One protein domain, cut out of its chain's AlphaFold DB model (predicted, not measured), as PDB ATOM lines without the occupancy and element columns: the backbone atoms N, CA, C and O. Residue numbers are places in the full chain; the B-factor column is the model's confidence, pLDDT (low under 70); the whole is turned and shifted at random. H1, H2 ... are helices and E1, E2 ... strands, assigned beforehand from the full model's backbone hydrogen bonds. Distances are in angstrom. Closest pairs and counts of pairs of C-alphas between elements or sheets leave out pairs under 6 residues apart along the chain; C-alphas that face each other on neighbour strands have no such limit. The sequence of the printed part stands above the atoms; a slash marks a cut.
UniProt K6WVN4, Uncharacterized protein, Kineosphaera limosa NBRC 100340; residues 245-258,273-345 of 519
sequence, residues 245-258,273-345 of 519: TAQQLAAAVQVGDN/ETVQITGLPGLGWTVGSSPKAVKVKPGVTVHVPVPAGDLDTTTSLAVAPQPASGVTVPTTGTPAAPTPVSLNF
ATOM      1  N   THR A 245     111.239   5.879  18.753       72.81
ATOM      2  CA  THR A 245     111.273   5.466  20.161       72.81
ATOM      3  C   THR A 245     111.319   3.942  20.291       72.81
ATOM      4  O   THR A 245     110.875   3.211  19.404       72.81
ATOM      5  N   ALA A 246     111.793   3.437  21.435       68.25
ATOM      6  CA  ALA A 246     111.758   2.001  21.735       68.25
ATOM      7  C   ALA A 246     110.336   1.415  21.635       68.25
ATOM      8  O   ALA A 246     110.161   0.297  21.161       68.25
ATOM      9  N   GLN A 247     109.314   2.190  22.011       66.88
ATOM     10  CA  GLN A 247     107.914   1.773  21.930       66.88
ATOM     11  C   GLN A 247     107.424   1.641  20.481       66.88
ATOM     12  O   GLN A 247     106.724   0.686  20.162       66.88
ATOM     13  N   GLN A 248     107.812   2.561  19.591       59.47
ATOM     14  CA  GLN A 248     107.476   2.480  18.165       59.47
ATOM     15  C   GLN A 248     108.160   1.286  17.492       59.47
ATOM     16  O   GLN A 248     107.543   0.599  16.682       59.47
ATOM     17  N   LEU A 249     109.414   1.008  17.862       72.38
ATOM     18  CA  LEU A 249     110.150  -0.159  17.379       72.38
ATOM     19  C   LEU A 249     109.523  -1.467  17.877       72.38
ATOM     20  O   LEU A 249     109.353  -2.393  17.091       72.38
ATOM     21  N   ALA A 250     109.124  -1.527  19.149       70.75
ATOM     22  CA  ALA A 250     108.440  -2.685  19.716       70.75
ATOM     23  C   ALA A 250     107.055  -2.911  19.089       70.75
ATOM     24  O   ALA A 250     106.694  -4.043  18.801       70.75
ATOM     25  N   ALA A 251     106.288  -1.852  18.814       69.62
ATOM     26  CA  ALA A 251     104.983  -1.974  18.161       69.62
ATOM     27  C   ALA A 251     105.083  -2.455  16.701       69.62
ATOM     28  O   ALA A 251     104.153  -3.082  16.192       69.62
ATOM     29  N   ALA A 252     106.205  -2.172  16.032       70.50
ATOM     30  CA  ALA A 252     106.465  -2.586  14.658       70.50
ATOM     31  C   ALA A 252     106.839  -4.070  14.522       70.50
ATOM     32  O   ALA A 252     106.852  -4.587  13.405       70.50
ATOM     33  N   VAL A 253     107.144  -4.756  15.625       76.62
ATOM     34  CA  VAL A 253     107.624  -6.136  15.612       76.62
ATOM     35  C   VAL A 253     106.771  -6.987  16.543       76.62
ATOM     36  O   VAL A 253     106.661  -6.716  17.732       76.62
ATOM     37  N   GLN A 254     106.188  -8.052  16.008       78.56
ATOM     38  CA  GLN A 254     105.372  -8.995  16.767       78.56
ATOM     39  C   GLN A 254     105.750 -10.430  16.405       78.56
ATOM     40  O   GLN A 254     106.362 -10.701  15.368       78.56
ATOM     41  N   VAL A 255     105.377 -11.371  17.268       69.19
ATOM     42  CA  VAL A 255     105.357 -12.786  16.885       69.19
ATOM     43  C   VAL A 255     104.301 -12.939  15.784       69.19
ATOM     44  O   VAL A 255     103.178 -12.480  15.962       69.19
ATOM     45  N   GLY A 256     104.683 -13.495  14.631       62.94
ATOM     46  CA  GLY A 256     103.776 -13.693  13.497       62.94
ATOM     47  C   GLY A 256     102.986 -14.994  13.585       62.94
ATOM     48  O   GLY A 256     102.808 -15.541  14.673       62.94
ATOM     49  N   ASP A 257     102.526 -15.496  12.430       52.75
ATOM     50  CA  ASP A 257     101.803 -16.771  12.328       52.75
ATOM     51  C   ASP A 257     102.498 -17.866  13.155       52.75
ATOM     52  O   ASP A 257     103.675 -18.193  12.946       52.75
ATOM     53  N   ASN A 258     101.735 -18.440  14.090       45.91
ATOM     54  CA  ASN A 258     102.143 -19.620  14.829       45.91
ATOM     55  C   ASN A 258     102.332 -20.759  13.805       45.91
ATOM     56  O   ASN A 258     101.409 -21.022  13.026       45.91
ATOM     57  N   GLU A 273     108.511 -20.576  11.993       59.53
ATOM     58  CA  GLU A 273     108.064 -19.448  12.826       59.53
ATOM     59  C   GLU A 273     108.476 -18.182  12.117       59.53
ATOM     60  O   GLU A 273     109.613 -18.045  11.643       59.53
ATOM     61  N   THR A 274     107.540 -17.256  12.061       69.31
ATOM     62  CA  THR A 274     107.789 -15.978  11.441       69.31
ATOM     63  C   THR A 274     107.712 -14.885  12.480       69.31
ATOM     64  O   THR A 274     106.919 -14.926  13.418       69.31
ATOM     65  N   VAL A 275     108.572 -13.893  12.312       74.25
ATOM     66  CA  VAL A 275     108.397 -12.599  12.946       74.25
ATOM     67  C   VAL A 275     107.534 -11.767  12.024       74.25
ATOM     68  O   VAL A 275     107.835 -11.628  10.836       74.25
ATOM     69  N   GLN A 276     106.473 -11.202  12.574       77.00
ATOM     70  CA  GLN A 276     105.675 -10.214  11.889       77.00
ATOM     71  C   GLN A 276     106.347  -8.852  12.053       77.00
ATOM     72  O   GLN A 276     106.506  -8.350  13.164       77.00
ATOM     73  N   ILE A 277     106.775  -8.262  10.940       78.06
ATOM     74  CA  ILE A 277     107.429  -6.954  10.921       78.06
ATOM     75  C   ILE A 277     106.585  -6.004  10.094       78.06
ATOM     76  O   ILE A 277     106.415  -6.211   8.892       78.06
ATOM     77  N   THR A 278     106.105  -4.945  10.727       75.94
ATOM     78  CA  THR A 278     105.513  -3.786  10.067       75.94
ATOM     79  C   THR A 278     106.628  -2.807   9.718       75.94
ATOM     80  O   THR A 278     107.399  -2.388  10.579       75.94
ATOM     81  N   GLY A 279     106.769  -2.462   8.439       66.19
ATOM     82  CA  GLY A 279     107.863  -1.600   7.997       66.19
ATOM     83  C   GLY A 279     107.776  -0.187   8.565       66.19
ATOM     84  O   GLY A 279     106.689   0.357   8.741       66.19
ATOM     85  N   LEU A 280     108.931   0.434   8.796       63.16
ATOM     86  CA  LEU A 280     109.052   1.833   9.209       63.16
ATOM     87  C   LEU A 280     109.955   2.591   8.214       63.16
ATOM     88  O   LEU A 280     110.912   2.003   7.697       63.16
ATOM     89  N   PRO A 281     109.675   3.873   7.903       66.31
ATOM     90  CA  PRO A 281     110.497   4.677   6.993       66.31
ATOM     91  C   PRO A 281     111.995   4.663   7.325       66.31
ATOM     92  O   PRO A 281     112.402   4.937   8.450       66.31
ATOM     93  N   GLY A 282     112.825   4.351   6.322       68.50
ATOM     94  CA  GLY A 282     114.287   4.371   6.450       68.50
ATOM     95  C   GLY A 282     114.881   3.298   7.374       68.50
ATOM     96  O   GLY A 282     116.056   3.392   7.719       68.50
ATOM     97  N   LEU A 283     114.107   2.274   7.754       71.00
ATOM     98  CA  LEU A 283     114.529   1.249   8.707       71.00
ATOM     99  C   LEU A 283     114.542  -0.156   8.082       71.00
ATOM    100  O   LEU A 283     113.587  -0.580   7.430       71.00
ATOM    101  N   GLY A 284     115.640  -0.887   8.282       84.06
ATOM    102  CA  GLY A 284     115.722  -2.331   8.050       84.06
ATOM    103  C   GLY A 284     115.698  -3.117   9.361       84.06
ATOM    104  O   GLY A 284     115.867  -2.542  10.430       84.06
ATOM    105  N   TRP A 285     115.533  -4.437   9.277       89.12
ATOM    106  CA  TRP A 285     115.455  -5.310  10.450       89.12
ATOM    107  C   TRP A 285     116.279  -6.580  10.270       89.12
ATOM    108  O   TRP A 285     116.122  -7.292   9.282       89.12
ATOM    109  N   THR A 286     117.139  -6.896  11.229       89.81
ATOM    110  CA  THR A 286     117.819  -8.196  11.318       89.81
ATOM    111  C   THR A 286     117.088  -9.072  12.324       89.81
ATOM    112  O   THR A 286     116.898  -8.665  13.468       89.81
ATOM    113  N   VAL A 287     116.669 -10.260  11.892       85.06
ATOM    114  CA  VAL A 287     115.954 -11.238  12.723       85.06
ATOM    115  C   VAL A 287     116.936 -12.317  13.166       85.06
ATOM    116  O   VAL A 287     117.480 -13.026  12.316       85.06
ATOM    117  N   GLY A 288     117.160 -12.425  14.477       81.75
ATOM    118  CA  GLY A 288     118.074 -13.399  15.065       81.75
ATOM    119  C   GLY A 288     119.504 -13.285  14.530       81.75
ATOM    120  O   GLY A 288     120.040 -12.189  14.381       81.75
ATOM    121  N   SER A 289     120.109 -14.423  14.199       78.38
ATOM    122  CA  SER A 289     121.454 -14.545  13.629       78.38
ATOM    123  C   SER A 289     121.518 -14.255  12.124       78.38
ATOM    124  O   SER A 289     122.583 -14.386  11.514       78.38
ATOM    125  N   SER A 290     120.406 -13.851  11.492       77.62
ATOM    126  CA  SER A 290     120.394 -13.545  10.061       77.62
ATOM    127  C   SER A 290     121.378 -12.412   9.732       77.62
ATOM    128  O   SER A 290     121.219 -11.294  10.227       77.62
ATOM    129  N   PRO A 291     122.333 -12.632   8.809       73.50
ATOM    130  CA  PRO A 291     123.294 -11.605   8.411       73.50
ATOM    131  C   PRO A 291     122.684 -10.544   7.483       73.50
ATOM    132  O   PRO A 291     123.353  -9.577   7.122       73.50
ATOM    133  N   LYS A 292     121.437 -10.732   7.027       81.19
ATOM    134  CA  LYS A 292     120.775  -9.838   6.071       81.19
ATOM    135  C   LYS A 292     119.634  -9.090   6.739       81.19
ATOM    136  O   LYS A 292     118.680  -9.702   7.216       81.19
ATOM    137  N   ALA A 293     119.713  -7.763   6.677       85.19
ATOM    138  CA  ALA A 293     118.619  -6.888   7.058       85.19
ATOM    139  C   ALA A 293     117.471  -6.995   6.044       85.19
ATOM    140  O   ALA A 293     117.661  -6.812   4.838       85.19
ATOM    141  N   VAL A 294     116.271  -7.257   6.542       81.00
ATOM    142  CA  VAL A 294     115.031  -7.223   5.775       81.00
ATOM    143  C   VAL A 294     114.521  -5.790   5.760       81.00
ATOM    144  O   VAL A 294     114.260  -5.193   6.804       81.00
ATOM    145  N   LYS A 295     114.385  -5.223   4.562       80.56
ATOM    146  CA  LYS A 295     113.737  -3.926   4.368       80.56
ATOM    147  C   LYS A 295     112.264  -4.165   4.105       80.56
ATOM    148  O   LYS A 295     111.902  -4.741   3.079       80.56
ATOM    149  N   VAL A 296     111.438  -3.723   5.038       66.75
ATOM    150  CA  VAL A 296     109.987  -3.790   4.925       66.75
ATOM    151  C   VAL A 296     109.500  -2.396   4.588       66.75
ATOM    152  O   VAL A 296     109.918  -1.416   5.203       66.75
ATOM    153  N   LYS A 297     108.663  -2.294   3.565       64.25
ATOM    154  CA  LYS A 297     108.122  -1.005   3.158       64.25
ATOM    155  C   LYS A 297     107.230  -0.424   4.276       64.25
ATOM    156  O   LYS A 297     106.542  -1.196   4.947       64.25
ATOM    157  N   PRO A 298     107.250   0.906   4.491       64.44
ATOM    158  CA  PRO A 298     106.596   1.550   5.633       64.44
ATOM    159  C   PRO A 298     105.126   1.181   5.741       64.44
ATOM    160  O   PRO A 298     104.455   1.492   4.786       64.44
ATOM    161  N   GLY A 299     104.680   0.560   6.838       55.03
ATOM    162  CA  GLY A 299     103.314   0.132   7.173       55.03
ATOM    163  C   GLY A 299     102.793  -1.141   6.485       55.03
ATOM    164  O   GLY A 299     101.680  -1.573   6.771       55.03
ATOM    165  N   VAL A 300     103.592  -1.804   5.644       56.25
ATOM    166  CA  VAL A 300     103.290  -3.175   5.199       56.25
ATOM    167  C   VAL A 300     103.816  -4.092   6.263       56.25
ATOM    168  O   VAL A 300     104.917  -3.902   6.781       56.25
ATOM    169  N   THR A 301     103.039  -5.122   6.530       70.69
ATOM    170  CA  THR A 301     103.437  -6.163   7.442       70.69
ATOM    171  C   THR A 301     103.872  -7.393   6.660       70.69
ATOM    172  O   THR A 301     103.135  -7.899   5.816       70.69
ATOM    173  N   VAL A 302     105.085  -7.872   6.922       62.66
ATOM    174  CA  VAL A 302     105.619  -9.097   6.319       62.66
ATOM    175  C   VAL A 302     105.971 -10.109   7.392       62.66
ATOM    176  O   VAL A 302     106.348  -9.756   8.506       62.66
ATOM    177  N   HIS A 303     105.893 -11.374   7.008       73.69
ATOM    178  CA  HIS A 303     106.298 -12.498   7.832       73.69
ATOM    179  C   HIS A 303     107.722 -12.900   7.447       73.69
ATOM    180  O   HIS A 303     107.968 -13.376   6.336       73.69
ATOM    181  N   VAL A 304     108.672 -12.653   8.346       74.75
ATOM    182  CA  VAL A 304     110.089 -12.962   8.142       74.75
ATOM    183  C   VAL A 304     110.422 -14.279   8.836       74.75
ATOM    184  O   VAL A 304     110.190 -14.388  10.037       74.75
ATOM    185  N   PRO A 305     110.983 -15.272   8.125       72.50
ATOM    186  CA  PRO A 305     111.348 -16.546   8.729       72.50
ATOM    187  C   PRO A 305     112.430 -16.375   9.800       72.50
ATOM    188  O   PRO A 305     113.449 -15.725   9.559       72.50
ATOM    189  N   VAL A 306     112.235 -17.007  10.957       71.75
ATOM    190  CA  VAL A 306     113.259 -17.091  12.005       71.75
ATOM    191  C   VAL A 306     114.356 -18.075  11.578       71.75
ATOM    192  O   VAL A 306     114.020 -19.222  11.253       71.75
ATOM    193  N   PRO A 307     115.649 -17.692  11.608       70.00
ATOM    194  CA  PRO A 307     116.744 -18.598  11.265       70.00
ATOM    195  C   PRO A 307     116.754 -19.886  12.099       70.00
ATOM    196  O   PRO A 307     116.318 -19.934  13.252       70.00
ATOM    197  N   ALA A 308     117.248 -20.967  11.497       62.00
ATOM    198  CA  ALA A 308     117.381 -22.246  12.186       62.00
ATOM    199  C   ALA A 308     118.444 -22.142  13.294       62.00
ATOM    200  O   ALA A 308     119.574 -21.753  13.013       62.00
ATOM    201  N   GLY A 309     118.087 -22.523  14.525       59.25
ATOM    202  CA  GLY A 309     118.976 -22.495  15.694       59.25
ATOM    203  C   GLY A 309     118.729 -21.343  16.675       59.25
ATOM    204  O   GLY A 309     119.044 -21.494  17.843       59.25
ATOM    205  N   ASP A 310     118.074 -20.249  16.272       60.88
ATOM    206  CA  ASP A 310     117.925 -19.062  17.141       60.88
ATOM    207  C   ASP A 310     116.863 -19.191  18.253       60.88
ATOM    208  O   ASP A 310     116.692 -18.282  19.059       60.88
ATOM    209  N   LEU A 311     116.122 -20.302  18.285       58.19
ATOM    210  CA  LEU A 311     115.039 -20.565  19.244       58.19
ATOM    211  C   LEU A 311     115.243 -21.873  20.028       58.19
ATOM    212  O   LEU A 311     114.336 -22.321  20.721       58.19
ATOM    213  N   ASP A 312     116.408 -22.513  19.915       51.41
ATOM    214  CA  ASP A 312     116.630 -23.879  20.412       51.41
ATOM    215  C   ASP A 312     116.714 -24.011  21.947       51.41
ATOM    216  O   ASP A 312     116.597 -25.124  22.468       51.41
ATOM    217  N   THR A 313     116.895 -22.899  22.669       48.44
ATOM    218  CA  THR A 313     117.178 -22.910  24.115       48.44
ATOM    219  C   THR A 313     116.516 -21.793  24.926       48.44
ATOM    220  O   THR A 313     116.293 -21.981  26.120       48.44
ATOM    221  N   THR A 314     116.180 -20.645  24.329       50.62
ATOM    222  CA  THR A 314     115.807 -19.436  25.090       50.62
ATOM    223  C   THR A 314     114.368 -18.965  24.904       50.62
ATOM    224  O   THR A 314     113.969 -18.023  25.581       50.62
ATOM    225  N   THR A 315     113.561 -19.573  24.021       62.28
ATOM    226  CA  THR A 315     112.211 -19.089  23.611       62.28
ATOM    227  C   THR A 315     112.155 -17.612  23.184       62.28
ATOM    228  O   THR A 315     111.091 -17.089  22.876       62.28
ATOM    229  N   SER A 316     113.295 -16.929  23.147       68.50
ATOM    230  CA  SER A 316     113.420 -15.489  23.018       68.50
ATOM    231  C   SER A 316     114.322 -15.187  21.840       68.50
ATOM    232  O   SER A 316     115.427 -15.723  21.739       68.50
ATOM    233  N   LEU A 317     113.827 -14.341  20.946       79.50
ATOM    234  CA  LEU A 317     114.481 -13.952  19.711       79.50
ATOM    235  C   LEU A 317     114.718 -12.447  19.701       79.50
ATOM    236  O   LEU A 317     113.788 -11.660  19.884       79.50
ATOM    237  N   ALA A 318     115.951 -12.045  19.412       84.12
ATOM    238  CA  ALA A 318     116.288 -10.647  19.199       84.12
ATOM    239  C   ALA A 318     115.989 -10.225  17.752       84.12
ATOM    240  O   ALA A 318     116.424 -10.866  16.794       84.12
ATOM    241  N   VAL A 319     115.286  -9.107  17.594       86.06
ATOM    242  CA  VAL A 319     115.030  -8.451  16.310       86.06
ATOM    243  C   VAL A 319     115.631  -7.054  16.369       86.06
ATOM    244  O   VAL A 319     115.126  -6.172  17.063       86.06
ATOM    245  N   ALA A 320     116.752  -6.857  15.681       88.94
ATOM    246  CA  ALA A 320     117.524  -5.624  15.778       88.94
ATOM    247  C   ALA A 320     117.219  -4.659  14.614       88.94
ATOM    248  O   ALA A 320     117.249  -5.074  13.449       88.94
ATOM    249  N   PRO A 321     116.940  -3.376  14.902       87.81
ATOM    250  CA  PRO A 321     116.757  -2.362  13.873       87.81
ATOM    251  C   PRO A 321     118.088  -1.988  13.205       87.81
ATOM    252  O   PRO A 321     119.134  -1.923  13.842       87.81
ATOM    253  N   GLN A 322     118.028  -1.706  11.907       87.38
ATOM    254  CA  GLN A 322     119.149  -1.306  11.056       87.38
ATOM    255  C   GLN A 322     118.810   0.045  10.402       87.38
ATOM    256  O   GLN A 322     118.181   0.064   9.334       87.38
ATOM    257  N   PRO A 323     119.130   1.177  11.057       76.31
ATOM    258  CA  PRO A 323     118.788   2.507  10.559       76.31
ATOM    259  C   PRO A 323     119.586   2.871   9.299       76.31
ATOM    260  O   PRO A 323     120.779   2.588   9.196       76.31
ATOM    261  N   ALA A 324     118.926   3.507   8.329       71.25
ATOM    262  CA  ALA A 324     119.591   4.160   7.205       71.25
ATOM    263  C   ALA A 324     120.156   5.537   7.609       71.25
ATOM    264  O   ALA A 324     119.890   6.044   8.697       71.25
ATOM    265  N   SER A 325     120.921   6.165   6.710       66.81
ATOM    266  CA  SER A 325     121.406   7.537   6.912       66.81
ATOM    267  C   SER A 325     120.236   8.497   7.159       66.81
ATOM    268  O   SER A 325     119.245   8.449   6.428       66.81
ATOM    269  N   GLY A 326     120.348   9.344   8.186       56.56
ATOM    270  CA  GLY A 326     119.268  10.239   8.611       56.56
ATOM    271  C   GLY A 326     118.167   9.556   9.429       56.56
ATOM    272  O   GLY A 326     117.089  10.120   9.566       56.56
ATOM    273  N   VAL A 327     118.396   8.353   9.968       55.44
ATOM    274  CA  VAL A 327     117.484   7.692  10.915       55.44
ATOM    275  C   VAL A 327     118.210   7.403  12.226       55.44
ATOM    276  O   VAL A 327     119.279   6.797  12.229       55.44
ATOM    277  N   THR A 328     117.601   7.784  13.344       70.62
ATOM    278  CA  THR A 328     118.106   7.550  14.699       70.62
ATOM    279  C   THR A 328     117.182   6.590  15.443       70.62
ATOM    280  O   THR A 328     115.958   6.711  15.410       70.62
ATOM    281  N   VAL A 329     117.779   5.627  16.139       76.19
ATOM    282  CA  VAL A 329     117.092   4.638  16.980       76.19
ATOM    283  C   VAL A 329     117.787   4.565  18.342       76.19
ATOM    284  O   VAL A 329     118.956   4.950  18.434       76.19
ATOM    285  N   PRO A 330     117.118   4.075  19.400       77.50
ATOM    286  CA  PRO A 330     117.747   3.880  20.699       77.50
ATOM    287  C   PRO A 330     118.923   2.909  20.572       77.50
ATOM    288  O   PRO A 330     118.822   1.904  19.865       77.50
ATOM    289  N   THR A 331     120.032   3.214  21.242       80.56
ATOM    290  CA  THR A 331     121.232   2.375  21.266       80.56
ATOM    291  C   THR A 331     121.596   1.982  22.694       80.56
ATOM    292  O   THR A 331     121.271   2.672  23.658       80.56
ATOM    293  N   THR A 332     122.277   0.849  22.836       69.88
ATOM    294  CA  THR A 332     122.731   0.289  24.116       69.88
ATOM    295  C   THR A 332     124.171  -0.204  23.995       69.88
ATOM    296  O   THR A 332     124.535  -0.791  22.977       69.88
ATOM    297  N   GLY A 333     124.973  -0.017  25.050       48.50
ATOM    298  CA  GLY A 333     126.354  -0.512  25.145       48.50
ATOM    299  C   GLY A 333     127.413   0.347  24.439       48.50
ATOM    300  O   GLY A 333     127.109   1.386  23.853       48.50
ATOM    301  N   THR A 334     128.670  -0.105  24.512       44.03
ATOM    302  CA  THR A 334     129.831   0.525  23.862       44.03
ATOM    303  C   THR A 334     130.599  -0.540  23.066       44.03
ATOM    304  O   THR A 334     131.081  -1.492  23.683       44.03
ATOM    305  N   PRO A 335     130.750  -0.416  21.731       56.81
ATOM    306  CA  PRO A 335     130.230   0.654  20.874       56.81
ATOM    307  C   PRO A 335     128.694   0.656  20.796       56.81
ATOM    308  O   PRO A 335     128.061  -0.391  20.905       56.81
ATOM    309  N   ALA A 336     128.112   1.846  20.622       66.25
ATOM    310  CA  ALA A 336     126.666   2.050  20.604       66.25
ATOM    311  C   ALA A 336     126.015   1.271  19.450       66.25
ATOM    312  O   ALA A 336     126.187   1.619  18.282       66.25
ATOM    313  N   ALA A 337     125.262   0.223  19.786       68.00
ATOM    314  CA  ALA A 337     124.508  -0.585  18.833       68.00
ATOM    315  C   ALA A 337     122.999  -0.386  19.045       68.00
ATOM    316  O   ALA A 337     122.583  -0.204  20.193       68.00
ATOM    317  N   PRO A 338     122.168  -0.425  17.987       76.25
ATOM    318  CA  PRO A 338     120.719  -0.319  18.120       76.25
ATOM    319  C   PRO A 338     120.152  -1.344  19.102       76.25
ATOM    320  O   PRO A 338     120.500  -2.522  19.041       76.25
ATOM    321  N   THR A 339     119.277  -0.898  20.000       79.44
ATOM    322  CA  THR A 339     118.657  -1.761  21.007       79.44
ATOM    323  C   THR A 339     117.712  -2.755  20.324       79.44
ATOM    324  O   THR A 339     116.753  -2.326  19.674       79.44
ATOM    325  N   PRO A 340     117.950  -4.075  20.441       81.94
ATOM    326  CA  PRO A 340     117.082  -5.075  19.834       81.94
ATOM    327  C   PRO A 340     115.719  -5.144  20.525       81.94
ATOM    328  O   PRO A 340     115.621  -5.022  21.745       81.94
ATOM    329  N   VAL A 341     114.673  -5.416  19.748       81.69
ATOM    330  CA  VAL A 341     113.364  -5.815  20.273       81.69
ATOM    331  C   VAL A 341     113.422  -7.306  20.591       81.69
ATOM    332  O   VAL A 341     113.735  -8.114  19.717       81.69
ATOM    333  N   SER A 342     113.136  -7.679  21.837       81.12
ATOM    334  CA  SER A 342     113.072  -9.082  22.252       81.12
ATOM    335  C   SER A 342     111.652  -9.608  22.067       81.12
ATOM    336  O   SER A 342     110.711  -9.061  22.641       81.12
ATOM    337  N   LEU A 343     111.497 -10.680  21.297       76.44
ATOM    338  CA  LEU A 343     110.234 -11.396  21.148       76.44
ATOM    339  C   LEU A 343     110.302 -12.710  21.904       76.44
ATOM    340  O   LEU A 343     111.200 -13.506  21.654       76.44
ATOM    341  N   ASN A 344     109.321 -12.958  22.765       72.12
ATOM    342  CA  ASN A 344     109.172 -14.246  23.426       72.12
ATOM    343  C   ASN A 344     108.137 -15.073  22.666       72.12
ATOM    344  O   ASN A 344     106.961 -14.716  22.602       72.12
ATOM    345  N   PHE A 345     108.582 -16.186  22.104       61.19
ATOM    346  CA  PHE A 345     107.721 -17.220  21.562       61.19
ATOM    347  C   PHE A 345     107.197 -18.037  22.744       61.19
ATOM    348  O   PHE A 345     107.898 -18.886  23.289       61.19
TER     349      PHE A 345
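This is residues 245 to 258 and 273 to 345 of the 519 residues of an uncharacterized protein of Kineosphaera limosa NBRC 100340 (UniProt K6WVN4). Two small antiparallel sheets, E3 E5 E6 and E1 E2 E4, lie face to face as a sandwich, and the short helix H1 sits beside the strands at one side of it. Long loops, residues 288 to 300 and 324 to 340, join some of the strands. The 87 printed residues run H1 E1 E2 E3 E4 E5 E6; the class is mostly strand, with 36 residues in named elements, under half. The whole is compact, radius of gyration of the C-alphas 12.3 A, spanning 35 by 32 by 23 A.

Find C-alpha 316 at (113.420, -15.489, 23.018); from there E5, residues 316 to 323, runs 22.5 A. Its sheet adds E3, residues 283 to 287, 13.2 A, and E6, residues 341 to 344, 9.9 A, ending at (109.172, -14.246, 23.426). The other sheet holds E1, residues 253 to 255, 7.1 A; E2, 274 to 278, 12.5 A; and E4, 301 to 305, 13.1 A. H1, residues 246 to 251, 8.6 A, begins at (111.758, 2.001, 21.735).

Look at inner strand E5: N 286 and O 320 of E3 and E5 are 2.9 A apart, and N 319 and O 341 of the hairpin E5 and E6 2.8 A. In the other sheet, find N 254 and O 276 of E1 and E2 at 2.9 A, and N 275 and O 304 of E2 and E4 at 2.8 A. The sheets' facing parts are 9.2 A centre to centre, their strands at 31 degrees. H1 is on the sheet E3 E5 E6, over none of its strands, at a height over the sheet of 6.1 A; the closest C-alphas of H1 and E6, Ala 250 and Val 341, are 5.9 A apart. H1 only grazes the other sheet. In H1 every O i to N i+4 pair is within hydrogen-bond range.

The C-alphas farthest apart, Thr 313 and Gly 326, are 36.7 A apart. Residues 259 to 272 are not printed; C-alphas 258 and 273 are 6.3 A apart across the cut. The links E3 to E4 and E5 to E6 are long. Mean pLDDT of the printed part is 70.4; 39 residues are under 70, among them 308 to 316.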